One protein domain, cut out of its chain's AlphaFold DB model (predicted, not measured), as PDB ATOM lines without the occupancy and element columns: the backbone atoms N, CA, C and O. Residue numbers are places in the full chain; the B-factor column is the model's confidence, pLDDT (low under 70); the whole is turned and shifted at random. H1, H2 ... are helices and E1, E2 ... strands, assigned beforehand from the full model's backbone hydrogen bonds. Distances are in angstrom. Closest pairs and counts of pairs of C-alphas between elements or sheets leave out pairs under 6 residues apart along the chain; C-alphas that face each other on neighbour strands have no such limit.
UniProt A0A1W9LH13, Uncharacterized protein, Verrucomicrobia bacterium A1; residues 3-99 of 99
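AT A GLANCE: This is residues 3 to 99 of the 99 residues of an uncharacterized protein of Verrucomicrobia bacterium A1 (UniProt A0A1W9LH13). A small parallel sheet of three short strands, E1 E2 E3, has H1 over one face at its E1 edge, while H2 reaches the sheet with its last residues, 65 to 69. H3 packs on H2 away from the sheet, and the two helices meet near their last residues as a V; a long loop, residues 6 to 27, joins E1 to H1. The printed part has 97 residues with three named helices and three named strands, in the order E1 H1 E2 H2 E3 H3, and its class is mixed, helices and strands. It is compact, with a radius of gyration of the C-alphas of 13.0 A and spans of 36 by 28 by 18 A.

HOW THE PARTS SIT: Look first at the inner strand E2, residues 44 to 47, between the edge strands E1, residues 3 to 5, and E3, residues 76 to 78. E1 and E2 are parallel at 38 degrees, with N 4 and O 45 3.0 A apart and N 47 and O 4 2.8 A apart, both within hydrogen-bond range. E2 and E3 are parallel at 30 degrees, with N 46 and O 76 2.8 A apart, within hydrogen-bond range. H1, residues 28 to 39, is on the sheet at a height over the sheet of 10.0 A, and the two make two layers, a helix on one face of a sheet; the local plane is fitted to just 6 of the sheet's C-alphas. H1 lies over E1 and runs along the strands, at 14 degrees to E1 on the local plane; their closest C-alphas are those of Ser 4 and Val 34, 7.4 A apart. H2, residues 58 to 69, only grazes the sheet with residues 65 to 69; its closest C-alphas to E2 are those of Ala 68 and Gly 46, 7.0 A apart. E1, H1, E2 and E2, H2, E3 are strand-helix-strand units, parallel neighbour strands joined through a helix, each with a right-handed crossover. H3, residues 84 to 98, is not on the sheet but touches H2 with residues 93 to 98 alone, the closest C-alphas being those of Arg 66 and Ala 97, 4.8 A apart. H2 and H3 run the same way at a steep tilt of 53 degrees. H1 is apart from H2 and H3. Every O i to N i+4 pair is within hydrogen-bond range in H1, H2 and H3.

IN THESE COORDINATES: Find C-alpha 3 at (-24.956, -34.549, 0.553), where E1 begins. H1 runs 16.5 A from C-alpha 28 at (-21.234, -48.488, 7.870). E2 spans 9.6 A, H2 16.7 A and E3 7.0 A. H3, the longest helix, runs 21.5 A to C-alpha 98 at (-14.716, -46.341, -13.236).

THE WHOLE: The two C-alphas farthest apart, those of Asn 40 and Ala 85, are 37.7 A apart. The printed part has no cut. The link E1 to H1 is long, with 22 residues. The mean pLDDT of the printed part is 89.3, and no printed residue is under 70.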
ATOM      1  N   GLU A   3     -26.408 -34.448   0.545       85.44
ATOM      2  CA  GLU A   3     -24.956 -34.549   0.553       85.44
ATOM      3  C   GLU A   3     -24.532 -35.370   1.771       85.44
ATOM      4  O   GLU A   3     -25.060 -35.150   2.863       85.44
ATOM      5  N   SER A   4     -23.612 -36.321   1.585       85.50
ATOM      6  CA  SER A   4     -23.105 -37.149   2.683       85.50
ATOM      7  C   SER A   4     -21.605 -37.403   2.590       85.50
ATOM      8  O   SER A   4     -21.036 -37.526   1.503       85.50
ATOM      9  N   ARG A   5     -20.946 -37.469   3.748       89.25
ATOM     10  CA  ARG A   5     -19.491 -37.598   3.853       89.25
ATOM     11  C   ARG A   5     -19.053 -39.053   3.872       89.25
ATOM     12  O   ARG A   5     -19.202 -39.744   4.877       89.25
ATOM     13  N   VAL A   6     -18.450 -39.492   2.775       86.00
ATOM     14  CA  VAL A   6     -18.211 -40.907   2.485       86.00
ATOM     15  C   VAL A   6     -16.745 -41.157   2.142       86.00
ATOM     16  O   VAL A   6     -16.245 -40.771   1.088       86.00
ATOM     17  N   ASN A   7     -16.023 -41.800   3.063       88.38
ATOM     18  CA  ASN A   7     -14.672 -42.304   2.820       88.38
ATOM     19  C   ASN A   7     -14.416 -43.611   3.589       88.38
ATOM     20  O   ASN A   7     -14.936 -43.793   4.694       88.38
ATOM     21  N   PRO A   8     -13.582 -44.516   3.045       86.62
ATOM     22  CA  PRO A   8     -13.416 -45.874   3.570       86.62
ATOM     23  C   PRO A   8     -12.660 -45.946   4.905       86.62
ATOM     24  O   PRO A   8     -12.583 -47.015   5.500       86.62
ATOM     25  N   GLN A   9     -12.060 -44.844   5.361       88.94
ATOM     26  CA  GLN A   9     -11.311 -44.764   6.623       88.94
ATOM     27  C   GLN A   9     -12.101 -44.037   7.725       88.94
ATOM     28  O   GLN A   9     -11.537 -43.749   8.780       88.94
ATOM     29  N   ALA A  10     -13.381 -43.728   7.480       86.06
ATOM     30  CA  ALA A  10     -14.291 -43.063   8.414       86.06
ATOM     31  C   ALA A  10     -13.755 -41.734   8.999       86.06
ATOM     32  O   ALA A  10     -14.083 -41.355  10.124       86.06
ATOM     33  N   LYS A  11     -12.932 -40.999   8.241       87.12
ATOM     34  CA  LYS A  11     -12.357 -39.710   8.662       87.12
ATOM     35  C   LYS A  11     -13.291 -38.552   8.339       87.12
ATOM     36  O   LYS A  11     -13.609 -38.347   7.173       87.12
ATOM     37  N   HIS A  12     -13.675 -37.747   9.331       86.44
ATOM     38  CA  HIS A  12     -14.547 -36.571   9.135       86.44
ATOM     39  C   HIS A  12     -15.885 -36.903   8.453       86.44
ATOM     40  O   HIS A  12     -16.346 -36.156   7.585       86.44
ATOM     41  N   VAL A  13     -16.474 -38.047   8.799       84.44
ATOM     42  CA  VAL A  13     -17.740 -38.530   8.225       84.44
ATOM     43  C   VAL A  13     -18.942 -38.004   9.008       84.44
ATOM     44  O   VAL A  13     -18.782 -37.424  10.083       84.44
ATOM     45  N   ASP A  14     -20.146 -38.173   8.464       82.75
ATOM     46  CA  ASP A  14     -21.366 -37.782   9.170       82.75
ATOM     47  C   ASP A  14     -21.570 -38.664  10.409       82.75
ATOM     48  O   ASP A  14     -21.272 -39.859  10.412       82.75
ATOM     49  N   SER A  15     -22.053 -38.065  11.496       82.25
ATOM     50  CA  SER A  15     -22.311 -38.776  12.746       82.25
ATOM     51  C   SER A  15     -23.469 -38.129  13.498       82.25
ATOM     52  O   SER A  15     -23.808 -36.974  13.249       82.25
ATOM     53  N   GLU A  16     -24.041 -38.848  14.463       78.75
ATOM     54  CA  GLU A  16     -25.072 -38.305  15.361       78.75
ATOM     55  C   GLU A  16     -24.539 -37.176  16.256       78.75
ATOM     56  O   GLU A  16     -25.304 -36.365  16.778       78.75
ATOM     57  N   THR A  17     -23.217 -37.100  16.437       78.19
ATOM     58  CA  THR A  17     -22.603 -35.987  17.154       78.19
ATOM     59  C   THR A  17     -22.636 -34.752  16.251       78.19
ATOM     60  O   THR A  17     -22.071 -34.802  15.158       78.19
ATOM     61  N   PRO A  18     -23.212 -33.614  16.693       75.75
ATOM     62  CA  PRO A  18     -23.317 -32.391  15.896       75.75
ATOM     63  C   PRO A  18     -21.974 -31.640  15.850       75.75
ATOM     64  O   PRO A  18     -21.855 -30.484  16.254       75.75
ATOM     65  N   LYS A  19     -20.927 -32.324  15.391       79.19
ATOM     66  CA  LYS A  19     -19.575 -31.814  15.178       79.19
ATOM     67  C   LYS A  19     -19.113 -32.231  13.792       79.19
ATOM     68  O   LYS A  19     -19.406 -33.326  13.325       79.19
ATOM     69  N   TRP A  20     -18.393 -31.339  13.127       72.75
ATOM     70  CA  TRP A  20     -18.055 -31.515  11.720       72.75
ATOM     71  C   TRP A  20     -16.786 -32.353  11.487       72.75
ATOM     72  O   TRP A  20     -16.603 -32.827  10.372       72.75
ATOM     73  N   ASP A  21     -15.925 -32.528  12.488       75.88
ATOM     74  CA  ASP A  21     -14.590 -33.146  12.400       75.88
ATOM     75  C   ASP A  21     -14.501 -34.510  13.104       75.88
ATOM     76  O   ASP A  21     -13.418 -35.019  13.404       75.88
ATOM     77  N   VAL A  22     -15.649 -35.125  13.387       76.62
ATOM     78  CA  VAL A  22     -15.693 -36.422  14.061       76.62
ATOM     79  C   VAL A  22     -15.257 -37.509  13.085       76.62
ATOM     80  O   VAL A  22     -15.768 -37.624  11.972       76.62
ATOM     81  N   SER A  23     -14.292 -38.322  13.506       77.19
ATOM     82  CA  SER A  23     -13.981 -39.576  12.823       77.19
ATOM     83  C   SER A  23     -14.789 -40.702  13.458       77.19
ATOM     84  O   SER A  23     -14.811 -40.830  14.683       77.19
ATOM     85  N   GLY A  24     -15.453 -41.502  12.630       74.69
ATOM     86  CA  GLY A  24     -16.138 -42.712  13.065       74.69
ATOM     87  C   GLY A  24     -15.172 -43.889  13.193       74.69
ATOM     88  O   GLY A  24     -14.058 -43.864  12.672       74.69
ATOM     89  N   THR A  25     -15.612 -44.952  13.863       79.88
ATOM     90  CA  THR A  25     -14.890 -46.238  13.877       79.88
ATOM     91  C   THR A  25     -15.107 -47.019  12.577       79.88
ATOM     92  O   THR A  25     -14.251 -47.799  12.173       79.88
ATOM     93  N   SER A  26     -16.253 -46.806  11.923       86.69
ATOM     94  CA  SER A  26     -16.627 -47.399  10.637       86.69
ATOM     95  C   SER A  26     -17.485 -46.423   9.829       86.69
ATOM     96  O   SER A  26     -18.121 -45.532  10.395       86.69
ATOM     97  N   ILE A  27     -17.504 -46.608   8.507       90.06
ATOM     98  CA  ILE A  27     -18.376 -45.896   7.566       90.06
ATOM     99  C   ILE A  27     -19.787 -46.514   7.492       90.06
ATOM    100  O   ILE A  27     -20.708 -45.880   6.983       90.06
ATOM    101  N   ASP A  28     -19.985 -47.725   8.026       91.50
ATOM    102  CA  ASP A  28     -21.234 -48.488   7.870       91.50
ATOM    103  C   ASP A  28     -22.503 -47.728   8.297       91.50
ATOM    104  O   ASP A  28     -23.463 -47.740   7.522       91.50
ATOM    105  N   PRO A  29     -22.535 -47.005   9.439       90.94
ATOM    106  CA  PRO A  29     -23.732 -46.264   9.841       90.94
ATOM    107  C   PRO A  29     -24.100 -45.153   8.850       90.94
ATOM    108  O   PRO A  29     -25.275 -44.894   8.605       90.94
ATOM    109  N   VAL A  30     -23.098 -44.519   8.234       91.25
ATOM    110  CA  VAL A  30     -23.313 -43.496   7.201       91.25
ATOM    111  C   VAL A  30     -23.887 -44.142   5.947       91.25
ATOM    112  O   VAL A  30     -24.881 -43.662   5.407       91.25
ATOM    113  N   MET A  31     -23.321 -45.275   5.521       94.06
ATOM    114  CA  MET A  31     -23.816 -45.994   4.345       94.06
ATOM    115  C   MET A  31     -25.230 -46.550   4.537       94.06
ATOM    116  O   MET A  31     -25.986 -46.643   3.572       94.06
ATOM    117  N   GLU A  32     -25.620 -46.901   5.762       94.38
ATOM    118  CA  GLU A  32     -27.003 -47.264   6.073       94.38
ATOM    119  C   GLU A  32     -27.962 -46.092   5.821       94.38
ATOM    120  O   GLU A  32     -28.998 -46.271   5.176       94.38
ATOM    121  N   GLN A  33     -27.597 -44.882   6.254       93.38
ATOM    122  CA  GLN A  33     -28.402 -43.686   5.996       93.38
ATOM    123  C   GLN A  33     -28.442 -43.331   4.507       93.38
ATOM    124  O   GLN A  33     -29.515 -43.030   3.988       93.38
ATOM    125  N   VAL A  34     -27.315 -43.440   3.799       93.12
ATOM    126  CA  VAL A  34     -27.244 -43.267   2.336       93.12
ATOM    127  C   VAL A  34     -28.227 -44.211   1.631       93.12
ATOM    128  O   VAL A  34     -29.044 -43.762   0.833       93.12
ATOM    129  N   ARG A  35     -28.262 -45.494   2.013       95.06
ATOM    130  CA  ARG A  35     -29.226 -46.478   1.483       95.06
ATOM    131  C   ARG A  35     -30.684 -46.174   1.816       95.06
ATOM    132  O   ARG A  35     -31.589 -46.570   1.083       95.06
ATOM    133  N   ILE A  36     -30.960 -45.538   2.952       95.31
ATOM    134  CA  ILE A  36     -32.317 -45.077   3.281       95.31
ATOM    135  C   ILE A  36     -32.709 -43.911   2.367       95.31
ATOM    136  O   ILE A  36     -33.826 -43.899   1.854       95.31
ATOM    137  N   MET A  37     -31.803 -42.956   2.141       93.69
ATOM    138  CA  MET A  37     -32.049 -41.810   1.260       93.69
ATOM    139  C   MET A  37     -32.292 -42.253  -0.189       93.69
ATOM    140  O   MET A  37     -33.262 -41.804  -0.798       93.69
ATOM    141  N   ASP A  38     -31.481 -43.181  -0.696       95.50
ATOM    142  CA  ASP A  38     -31.623 -43.746  -2.042       95.50
ATOM    143  C   ASP A  38     -32.984 -44.439  -2.222       95.50
ATOM    144  O   ASP A  38     -33.752 -44.099  -3.121       95.50
ATOM    145  N   ARG A  39     -33.377 -45.307  -1.275       96.00
ATOM    146  CA  ARG A  39     -34.705 -45.956  -1.282       96.00
ATOM    147  C   ARG A  39     -35.876 -44.974  -1.255       96.00
ATOM    148  O   ARG A  39     -36.959 -45.314  -1.726       96.00
ATOM    149  N   ASN A  40     -35.673 -43.776  -0.713       95.88
ATOM    150  CA  ASN A  40     -36.674 -42.710  -0.703       95.88
ATOM    151  C   ASN A  40     -36.671 -41.871  -1.997       95.88
ATOM    152  O   ASN A  40     -37.429 -40.906  -2.100       95.88
ATOM    153  N   GLY A  41     -35.846 -42.220  -2.987       94.31
ATOM    154  CA  GLY A  41     -35.748 -41.539  -4.277       94.31
ATOM    155  C   GLY A  41     -34.961 -40.230  -4.220       94.31
ATOM    156  O   GLY A  41     -35.203 -39.325  -5.022       94.31
ATOM    157  N   HIS A  42     -34.067 -40.072  -3.243       95.38
ATOM    158  CA  HIS A  42     -33.238 -38.879  -3.141       95.38
ATOM    159  C   HIS A  42     -31.978 -39.046  -3.987       95.38
ATOM    160  O   HIS A  42     -31.285 -40.038  -3.836       95.38
ATOM    161  N   GLY A  43     -31.629 -38.035  -4.788       93.75
ATOM    162  CA  GLY A  43     -30.291 -37.976  -5.382       93.75
ATOM    163  C   GLY A  43     -29.220 -37.687  -4.324       93.75
ATOM    164  O   GLY A  43     -29.446 -36.831  -3.454       93.75
ATOM    165  N   ILE A  44     -28.077 -38.361  -4.399       95.50
ATOM    166  CA  ILE A  44     -27.027 -38.362  -3.376       95.50
ATOM    167  C   ILE A  44     -25.696 -37.893  -3.964       95.50
ATOM    168  O   ILE A  44     -25.173 -38.451  -4.926       95.50
ATOM    169  N   ILE A  45     -25.115 -36.874  -3.329       93.75
ATOM    170  CA  ILE A  45     -23.768 -36.384  -3.619       93.75
ATOM    171  C   ILE A  45     -22.831 -36.854  -2.504       93.75
ATOM    172  O   ILE A  45     -22.976 -36.466  -1.342       93.75
ATOM    173  N   GLY A  46     -21.852 -37.685  -2.850       90.69
ATOM    174  CA  GLY A  46     -20.792 -38.107  -1.944       90.69
ATOM    175  C   GLY A  46     -19.735 -37.016  -1.792       90.69
ATOM    176  O   GLY A  46     -19.238 -36.466  -2.776       90.69
ATOM    177  N   MET A  47     -19.339 -36.708  -0.562       89.88
ATOM    178  CA  MET A  47     -18.274 -35.746  -0.322       89.88
ATOM    179  C   MET A  47     -17.285 -36.154   0.759       89.88
ATOM    180  O   MET A  47     -17.423 -37.145   1.470       89.88
ATOM    181  N   LYS A  48     -16.225 -35.352   0.817       84.94
ATOM    182  CA  LYS A  48     -15.038 -35.498   1.656       84.94
ATOM    183  C   LYS A  48     -14.375 -36.877   1.558       84.94
ATOM    184  O   LYS A  48     -13.857 -37.404   2.540       84.94
ATOM    185  N   LEU A  49     -14.303 -37.389   0.328       87.12
ATOM    186  CA  LEU A  49     -13.625 -38.638  -0.026       87.12
ATOM    187  C   LEU A  49     -12.186 -38.668   0.505       87.12
ATOM    188  O   LEU A  49     -11.743 -39.676   1.031       87.12
ATOM    189  N   ILE A  50     -11.475 -37.542   0.419       89.94
ATOM    190  CA  ILE A  50     -10.052 -37.424   0.781       89.94
ATOM    191  C   ILE A  50      -9.861 -37.037   2.263       89.94
ATOM    192  O   ILE A  50      -8.842 -36.468   2.642       89.94
ATOM    193  N   GLY A  51     -10.864 -37.266   3.120       85.75
ATOM    194  CA  GLY A  51     -10.734 -37.088   4.572       85.75
ATOM    195  C   GLY A  51     -10.253 -35.692   4.982       85.75
ATOM    196  O   GLY A  51      -9.390 -35.571   5.836       85.75
ATOM    197  N   ASN A  52     -10.752 -34.631   4.337       86.62
ATOM    198  CA  ASN A  52     -10.313 -33.244   4.571       86.62
ATOM    199  C   ASN A  52      -8.827 -32.956   4.251       86.62
ATOM    200  O   ASN A  52      -8.275 -31.969   4.734       86.62
ATOM    201  N   GLY A  53      -8.192 -33.783   3.420       84.94
ATOM    202  CA  GLY A  53      -6.774 -33.663   3.082       84.94
ATOM    203  C   GLY A  53      -5.848 -34.485   3.979       84.94
ATOM    204  O   GLY A  53      -4.639 -34.438   3.772       84.94
ATOM    205  N   ASP A  54      -6.388 -35.262   4.925       88.38
ATOM    206  CA  ASP A  54      -5.591 -36.154   5.778       88.38
ATOM    207  C   ASP A  54      -4.947 -37.299   4.972       88.38
ATOM    208  O   ASP A  54      -3.922 -37.853   5.375       88.38
ATOM    209  N   PHE A  55      -5.513 -37.648   3.810       90.00
ATOM    210  CA  PHE A  55      -4.993 -38.706   2.937       90.00
ATOM    211  C   PHE A  55      -3.855 -38.173   2.064       90.00
ATOM    212  O   PHE A  55      -4.014 -37.849   0.882       90.00
ATOM    213  N   THR A  56      -2.685 -38.061   2.682       89.19
ATOM    214  CA  THR A  56      -1.453 -37.591   2.034       89.19
ATOM    215  C   THR A  56      -0.790 -38.663   1.166       89.19
ATOM    216  O   THR A  56      -0.121 -38.317   0.190       89.19
ATOM    217  N   ASP A  57      -1.059 -39.948   1.418       91.94
ATOM    218  CA  ASP A  57      -0.647 -41.047   0.543       91.94
ATOM    219  C   ASP A  57      -1.563 -41.146  -0.692       91.94
ATOM    220  O   ASP A  57      -2.792 -41.103  -0.598       91.94
ATOM    221  N   ALA A  58      -0.956 -41.292  -1.870       89.12
ATOM    222  CA  ALA A  58      -1.655 -41.514  -3.129       89.12
ATOM    223  C   ALA A  58      -2.545 -42.768  -3.102       89.12
ATOM    224  O   ALA A  58      -3.627 -42.748  -3.698       89.12
ATOM    225  N   ALA A  59      -2.116 -43.826  -2.407       90.94
ATOM    226  CA  ALA A  59      -2.859 -45.077  -2.292       90.94
ATOM    227  C   ALA A  59      -4.167 -44.902  -1.503       90.94
ATOM    228  O   ALA A  59      -5.204 -45.434  -1.903       90.94
ATOM    229  N   ASP A  60      -4.153 -44.096  -0.437       92.25
ATOM    230  CA  ASP A  60      -5.358 -43.777   0.337       92.25
ATOM    231  C   ASP A  60      -6.366 -42.989  -0.509       92.25
ATOM    232  O   ASP A  60      -7.569 -43.263  -0.485       92.25
ATOM    233  N   ARG A  61      -5.880 -42.054  -1.337       92.19
ATOM    234  CA  ARG A  61      -6.734 -41.293  -2.262       92.19
ATOM    235  C   ARG A  61      -7.354 -42.177  -3.338       92.19
ATOM    236  O   ARG A  61      -8.535 -42.025  -3.643       92.19
ATOM    237  N   GLU A  62      -6.591 -43.119  -3.890       92.12
ATOM    238  CA  GLU A  62      -7.130 -44.100  -4.836       92.12
ATOM    239  C   GLU A  62      -8.173 -45.009  -4.176       92.12
ATOM    240  O   GLU A  62      -9.255 -45.210  -4.732       92.12
ATOM    241  N   LYS A  63      -7.897 -45.506  -2.967       93.50
ATOM    242  CA  LYS A  63      -8.845 -46.318  -2.200       93.50
ATOM    243  C   LYS A  63     -10.151 -45.564  -1.945       93.50
ATOM    244  O   LYS A  63     -11.226 -46.143  -2.096       93.50
ATOM    245  N   ALA A  64     -10.071 -44.282  -1.592       92.88
ATOM    246  CA  ALA A  64     -11.239 -43.436  -1.386       92.88
ATOM    247  C   ALA A  64     -12.053 -43.214  -2.668       92.88
ATOM    248  O   ALA A  64     -13.278 -43.334  -2.634       92.88
ATOM    249  N   ALA A  65     -11.385 -42.948  -3.797       92.50
ATOM    250  CA  ALA A  65     -12.041 -42.813  -5.095       92.50
ATOM    251  C   ALA A  65     -12.778 -44.103  -5.486       92.50
ATOM    252  O   ALA A  65     -13.966 -44.063  -5.796       92.50
ATOM    253  N   ARG A  66     -12.108 -45.260  -5.387       93.44
ATOM    254  CA  ARG A  66     -12.715 -46.570  -5.675       93.44
ATOM    255  C   ARG A  66     -13.896 -46.875  -4.767       93.44
ATOM    256  O   ARG A  66     -14.917 -47.346  -5.248       93.44
ATOM    257  N   PHE A  67     -13.772 -46.592  -3.471       93.94
ATOM    258  CA  PHE A  67     -14.861 -46.802  -2.523       93.94
ATOM    259  C   PHE A  67     -16.113 -46.018  -2.924       93.94
ATOM    260  O   PHE A  67     -17.180 -46.617  -3.015       93.94
ATOM    261  N   ALA A  68     -15.977 -44.715  -3.190       92.44
ATOM    262  CA  ALA A  68     -17.109 -43.857  -3.529       92.44
ATOM    263  C   ALA A  68     -17.745 -44.236  -4.874       92.44
ATOM    264  O   ALA A  68     -18.962 -44.326  -4.956       92.44
ATOM    265  N   MET A  69     -16.935 -44.510  -5.904       92.38
ATOM    266  CA  MET A  69     -17.436 -44.889  -7.235       92.38
ATOM    267  C   MET A  69     -18.063 -46.288  -7.274       92.38
ATOM    268  O   MET A  69     -18.835 -46.585  -8.179       92.38
ATOM    269  N   ALA A  70     -17.749 -47.152  -6.306       93.50
ATOM    270  CA  ALA A  70     -18.345 -48.481  -6.199       93.50
ATOM    271  C   ALA A  70     -19.716 -48.493  -5.499       93.50
ATOM    272  O   ALA A  70     -20.349 -49.548  -5.469       93.50
ATOM    273  N   GLN A  71     -20.162 -47.379  -4.902       93.81
ATOM    274  CA  GLN A  71     -21.468 -47.322  -4.239       93.81
ATOM    275  C   GLN A  71     -22.558 -46.991  -5.266       93.81
ATOM    276  O   GLN A  71     -22.557 -45.875  -5.789       93.81
ATOM    277  N   PRO A  72     -23.495 -47.911  -5.557       93.44
ATOM    278  CA  PRO A  72     -24.570 -47.650  -6.514       93.44
ATOM    279  C   PRO A  72     -25.525 -46.542  -6.054       93.44
ATOM    280  O   PRO A  72     -26.221 -45.971  -6.883       93.44
ATOM    281  N   GLU A  73     -25.560 -46.245  -4.754       94.88
ATOM    282  CA  GLU A  73     -26.412 -45.212  -4.167       94.88
ATOM    283  C   GLU A  73     -25.847 -43.790  -4.343       94.88
ATOM    284  O   GLU A  73     -26.520 -42.826  -3.998       94.88
ATOM    285  N   ILE A  74     -24.601 -43.625  -4.807       93.75
ATOM    286  CA  ILE A  74     -23.966 -42.311  -4.978       93.75
ATOM    287  C   ILE A  74     -24.058 -41.883  -6.447       93.75
ATOM    288  O   ILE A  74     -23.404 -42.464  -7.308       93.75
ATOM    289  N   ASP A  75     -24.798 -40.807  -6.725       93.62
ATOM    290  CA  ASP A  75     -24.995 -40.296  -8.092       93.62
ATOM    291  C   ASP A  75     -23.843 -39.409  -8.579       93.62
ATOM    292  O   ASP A  75     -23.553 -39.320  -9.773       93.62
ATOM    293  N   ALA A  76     -23.214 -38.682  -7.656       93.19
ATOM    294  CA  ALA A  76     -22.139 -37.746  -7.960       93.19
ATOM    295  C   ALA A  76     -21.197 -37.585  -6.768       93.19
ATOM    296  O   ALA A  76     -21.556 -37.884  -5.630       93.19
ATOM    297  N   VAL A  77     -19.997 -37.054  -7.013       92.88
ATOM    298  CA  VAL A  77     -19.049 -36.716  -5.945       92.88
ATOM    299  C   VAL A  77     -18.524 -35.296  -6.058       92.88
ATOM    300  O   VAL A  77     -18.260 -34.799  -7.152       92.88
ATOM    301  N   ALA A  78     -18.327 -34.659  -4.905       91.88
ATOM    302  CA  ALA A  78     -17.665 -33.367  -4.784       91.88
ATOM    303  C   ALA A  78     -16.299 -33.532  -4.100       91.88
ATOM    304  O   ALA A  78     -16.188 -34.082  -2.998       91.88
ATOM    305  N   ILE A  79     -15.246 -33.028  -4.748       90.69
ATOM    306  CA  ILE A  79     -13.869 -33.060  -4.246       90.69
ATOM    307  C   ILE A  79     -13.328 -31.627  -4.225       90.69
ATOM    308  O   ILE A  79     -13.440 -30.899  -5.208       90.69
ATOM    309  N   GLY A  80     -12.776 -31.214  -3.083       88.81
ATOM    310  CA  GLY A  80     -12.112 -29.920  -2.932       88.81
ATOM    311  C   GLY A  80     -10.616 -30.027  -3.214       88.81
ATOM    312  O   GLY A  80      -9.982 -30.986  -2.776       88.81
ATOM    313  N   PHE A  81     -10.063 -29.024  -3.894       89.31
ATOM    314  CA  PHE A  81      -8.664 -28.980  -4.327       89.31
ATOM    315  C   PHE A  81      -7.993 -27.673  -3.898       89.31
ATOM    316  O   PHE A  81      -8.631 -26.621  -3.856       89.31
ATOM    317  N   LYS A  82      -6.696 -27.738  -3.602       88.62
ATOM    318  CA  LYS A  82      -5.828 -26.591  -3.294       88.62
ATOM    319  C   LYS A  82      -4.969 -26.174  -4.485       88.62
ATOM    320  O   LYS A  82      -4.436 -25.067  -4.489       88.62
ATOM    321  N   SER A  83      -4.807 -27.046  -5.478       90.81
ATOM    322  CA  SER A  83      -4.016 -26.767  -6.678       90.81
ATOM    323  C   SER A  83      -4.573 -27.476  -7.912       90.81
ATOM    324  O   SER A  83      -5.298 -28.461  -7.797       90.81
ATOM    325  N   ALA A  84      -4.201 -26.995  -9.101       94.19
ATOM    326  CA  ALA A  84      -4.584 -27.627 -10.364       94.19
ATOM    327  C   ALA A  84      -4.008 -29.047 -10.513       94.19
ATOM    328  O   ALA A  84      -4.696 -29.931 -11.006       94.19
ATOM    329  N   ALA A  85      -2.796 -29.293 -10.004       92.31
ATOM    330  CA  ALA A  85      -2.185 -30.621 -10.042       92.31
ATOM    331  C   ALA A  85      -3.016 -31.673  -9.283       92.31
ATOM    332  O   ALA A  85      -3.086 -32.826  -9.700       92.31
ATOM    333  N   GLU A  86      -3.688 -31.281  -8.194       91.00
ATOM    334  CA  GLU A  86      -4.592 -32.181  -7.468       91.00
ATOM    335  C   GLU A  86      -5.869 -32.497  -8.270       91.00
ATOM    336  O   GLU A  86      -6.421 -33.587  -8.124       91.00
ATOM    337  N   ILE A  87      -6.323 -31.577  -9.134       92.44
ATOM    338  CA  ILE A  87      -7.460 -31.806 -10.042       92.44
ATOM    339  C   ILE A  87      -7.081 -32.872 -11.071       92.44
ATOM    340  O   ILE A  87      -7.809 -33.853 -11.226       92.44
ATOM    341  N   ASP A  88      -5.931 -32.710 -11.729       94.19
ATOM    342  CA  ASP A  88      -5.429 -33.670 -12.718       94.19
ATOM    343  C   ASP A  88      -5.269 -35.066 -12.093       94.19
ATOM    344  O   ASP A  88      -5.725 -36.071 -12.645       94.19
ATOM    345  N   GLU A  89      -4.703 -35.118 -10.883       92.31
ATOM    346  CA  GLU A  89      -4.529 -36.345 -10.107       92.31
ATOM    347  C   GLU A  89      -5.869 -37.050  -9.808       92.31
ATOM    348  O   GLU A  89      -5.977 -38.284  -9.887       92.31
ATOM    349  N   ALA A  90      -6.892 -36.279  -9.431       91.25
ATOM    350  CA  ALA A  90      -8.207 -36.811  -9.107       91.25
ATOM    351  C   ALA A  90      -8.963 -37.293 -10.345       91.25
ATOM    352  O   ALA A  90      -9.587 -38.351 -10.278       91.25
ATOM    353  N   ILE A  91      -8.866 -36.583 -11.473       92.62
ATOM    354  CA  ILE A  91      -9.431 -37.034 -12.754       92.62
ATOM    355  C   ILE A  91      -8.838 -38.395 -13.133       92.62
ATOM    356  O   ILE A  91      -9.578 -39.329 -13.438       92.62
ATOM    357  N   GLU A  92      -7.513 -38.543 -13.053       93.81
ATOM    358  CA  GLU A  92      -6.831 -39.808 -13.341       93.81
ATOM    359  C   GLU A  92      -7.343 -40.954 -12.447       93.81
ATOM    360  O   GLU A  92      -7.643 -42.048 -12.930       93.81
ATOM    361  N   ARG A  93      -7.489 -40.707 -11.138       91.50
ATOM    362  CA  ARG A  93      -7.962 -41.711 -10.168       91.50
ATOM    363  C   ARG A  93      -9.419 -42.091 -10.367       91.50
ATOM    364  O   ARG A  93      -9.728 -43.277 -10.305       91.50
ATOM    365  N   LEU A  94     -10.297 -41.118 -10.609       91.38
ATOM    366  CA  LEU A  94     -11.713 -41.377 -10.866       91.38
ATOM    367  C   LEU A  94     -11.888 -42.174 -12.161       91.38
ATOM    368  O   LEU A  94     -12.616 -43.162 -12.163       91.38
ATOM    369  N   ASN A  95     -11.135 -41.842 -13.213       92.12
ATOM    370  CA  ASN A  95     -11.137 -42.625 -14.449       92.12
ATOM    371  C   ASN A  95     -10.698 -44.077 -14.202       92.12
ATOM    372  O   ASN A  95     -11.344 -44.995 -14.692       92.12
ATOM    373  N   ARG A  96      -9.652 -44.309 -13.396       90.81
ATOM    374  CA  ARG A  96      -9.221 -45.670 -13.007       90.81
ATOM    375  C   ARG A  96     -10.202 -46.410 -12.096       90.81
ATOM    376  O   ARG A  96     -10.137 -47.635 -12.013       90.81
ATOM    377  N   ALA A  97     -11.021 -45.685 -11.342       89.69
ATOM    378  CA  ALA A  97     -12.027 -46.266 -10.462       89.69
ATOM    379  C   ALA A  97     -13.285 -46.705 -11.228       89.69
ATOM    380  O   ALA A  97     -13.969 -47.609 -10.761       89.69
ATOM    381  N   LEU A  98     -13.560 -46.073 -12.373       85.62
ATOM    382  CA  LEU A  98     -14.716 -46.341 -13.236       85.62
ATOM    383  C   LEU A  98     -14.413 -47.275 -14.423       85.62
ATOM    384  O   LEU A  98     -15.351 -47.704 -15.093       85.62
ATOM    385  N   ALA A  99     -13.136 -47.553 -14.704       76.12
ATOM    386  CA  ALA A  99     -12.694 -48.528 -15.708       76.12
ATOM    387  C   ALA A  99     -12.754 -49.962 -15.167       76.12
ATOM    388  O   ALA A  99     -13.133 -50.855 -15.958       76.12
TER     389      ALA A  99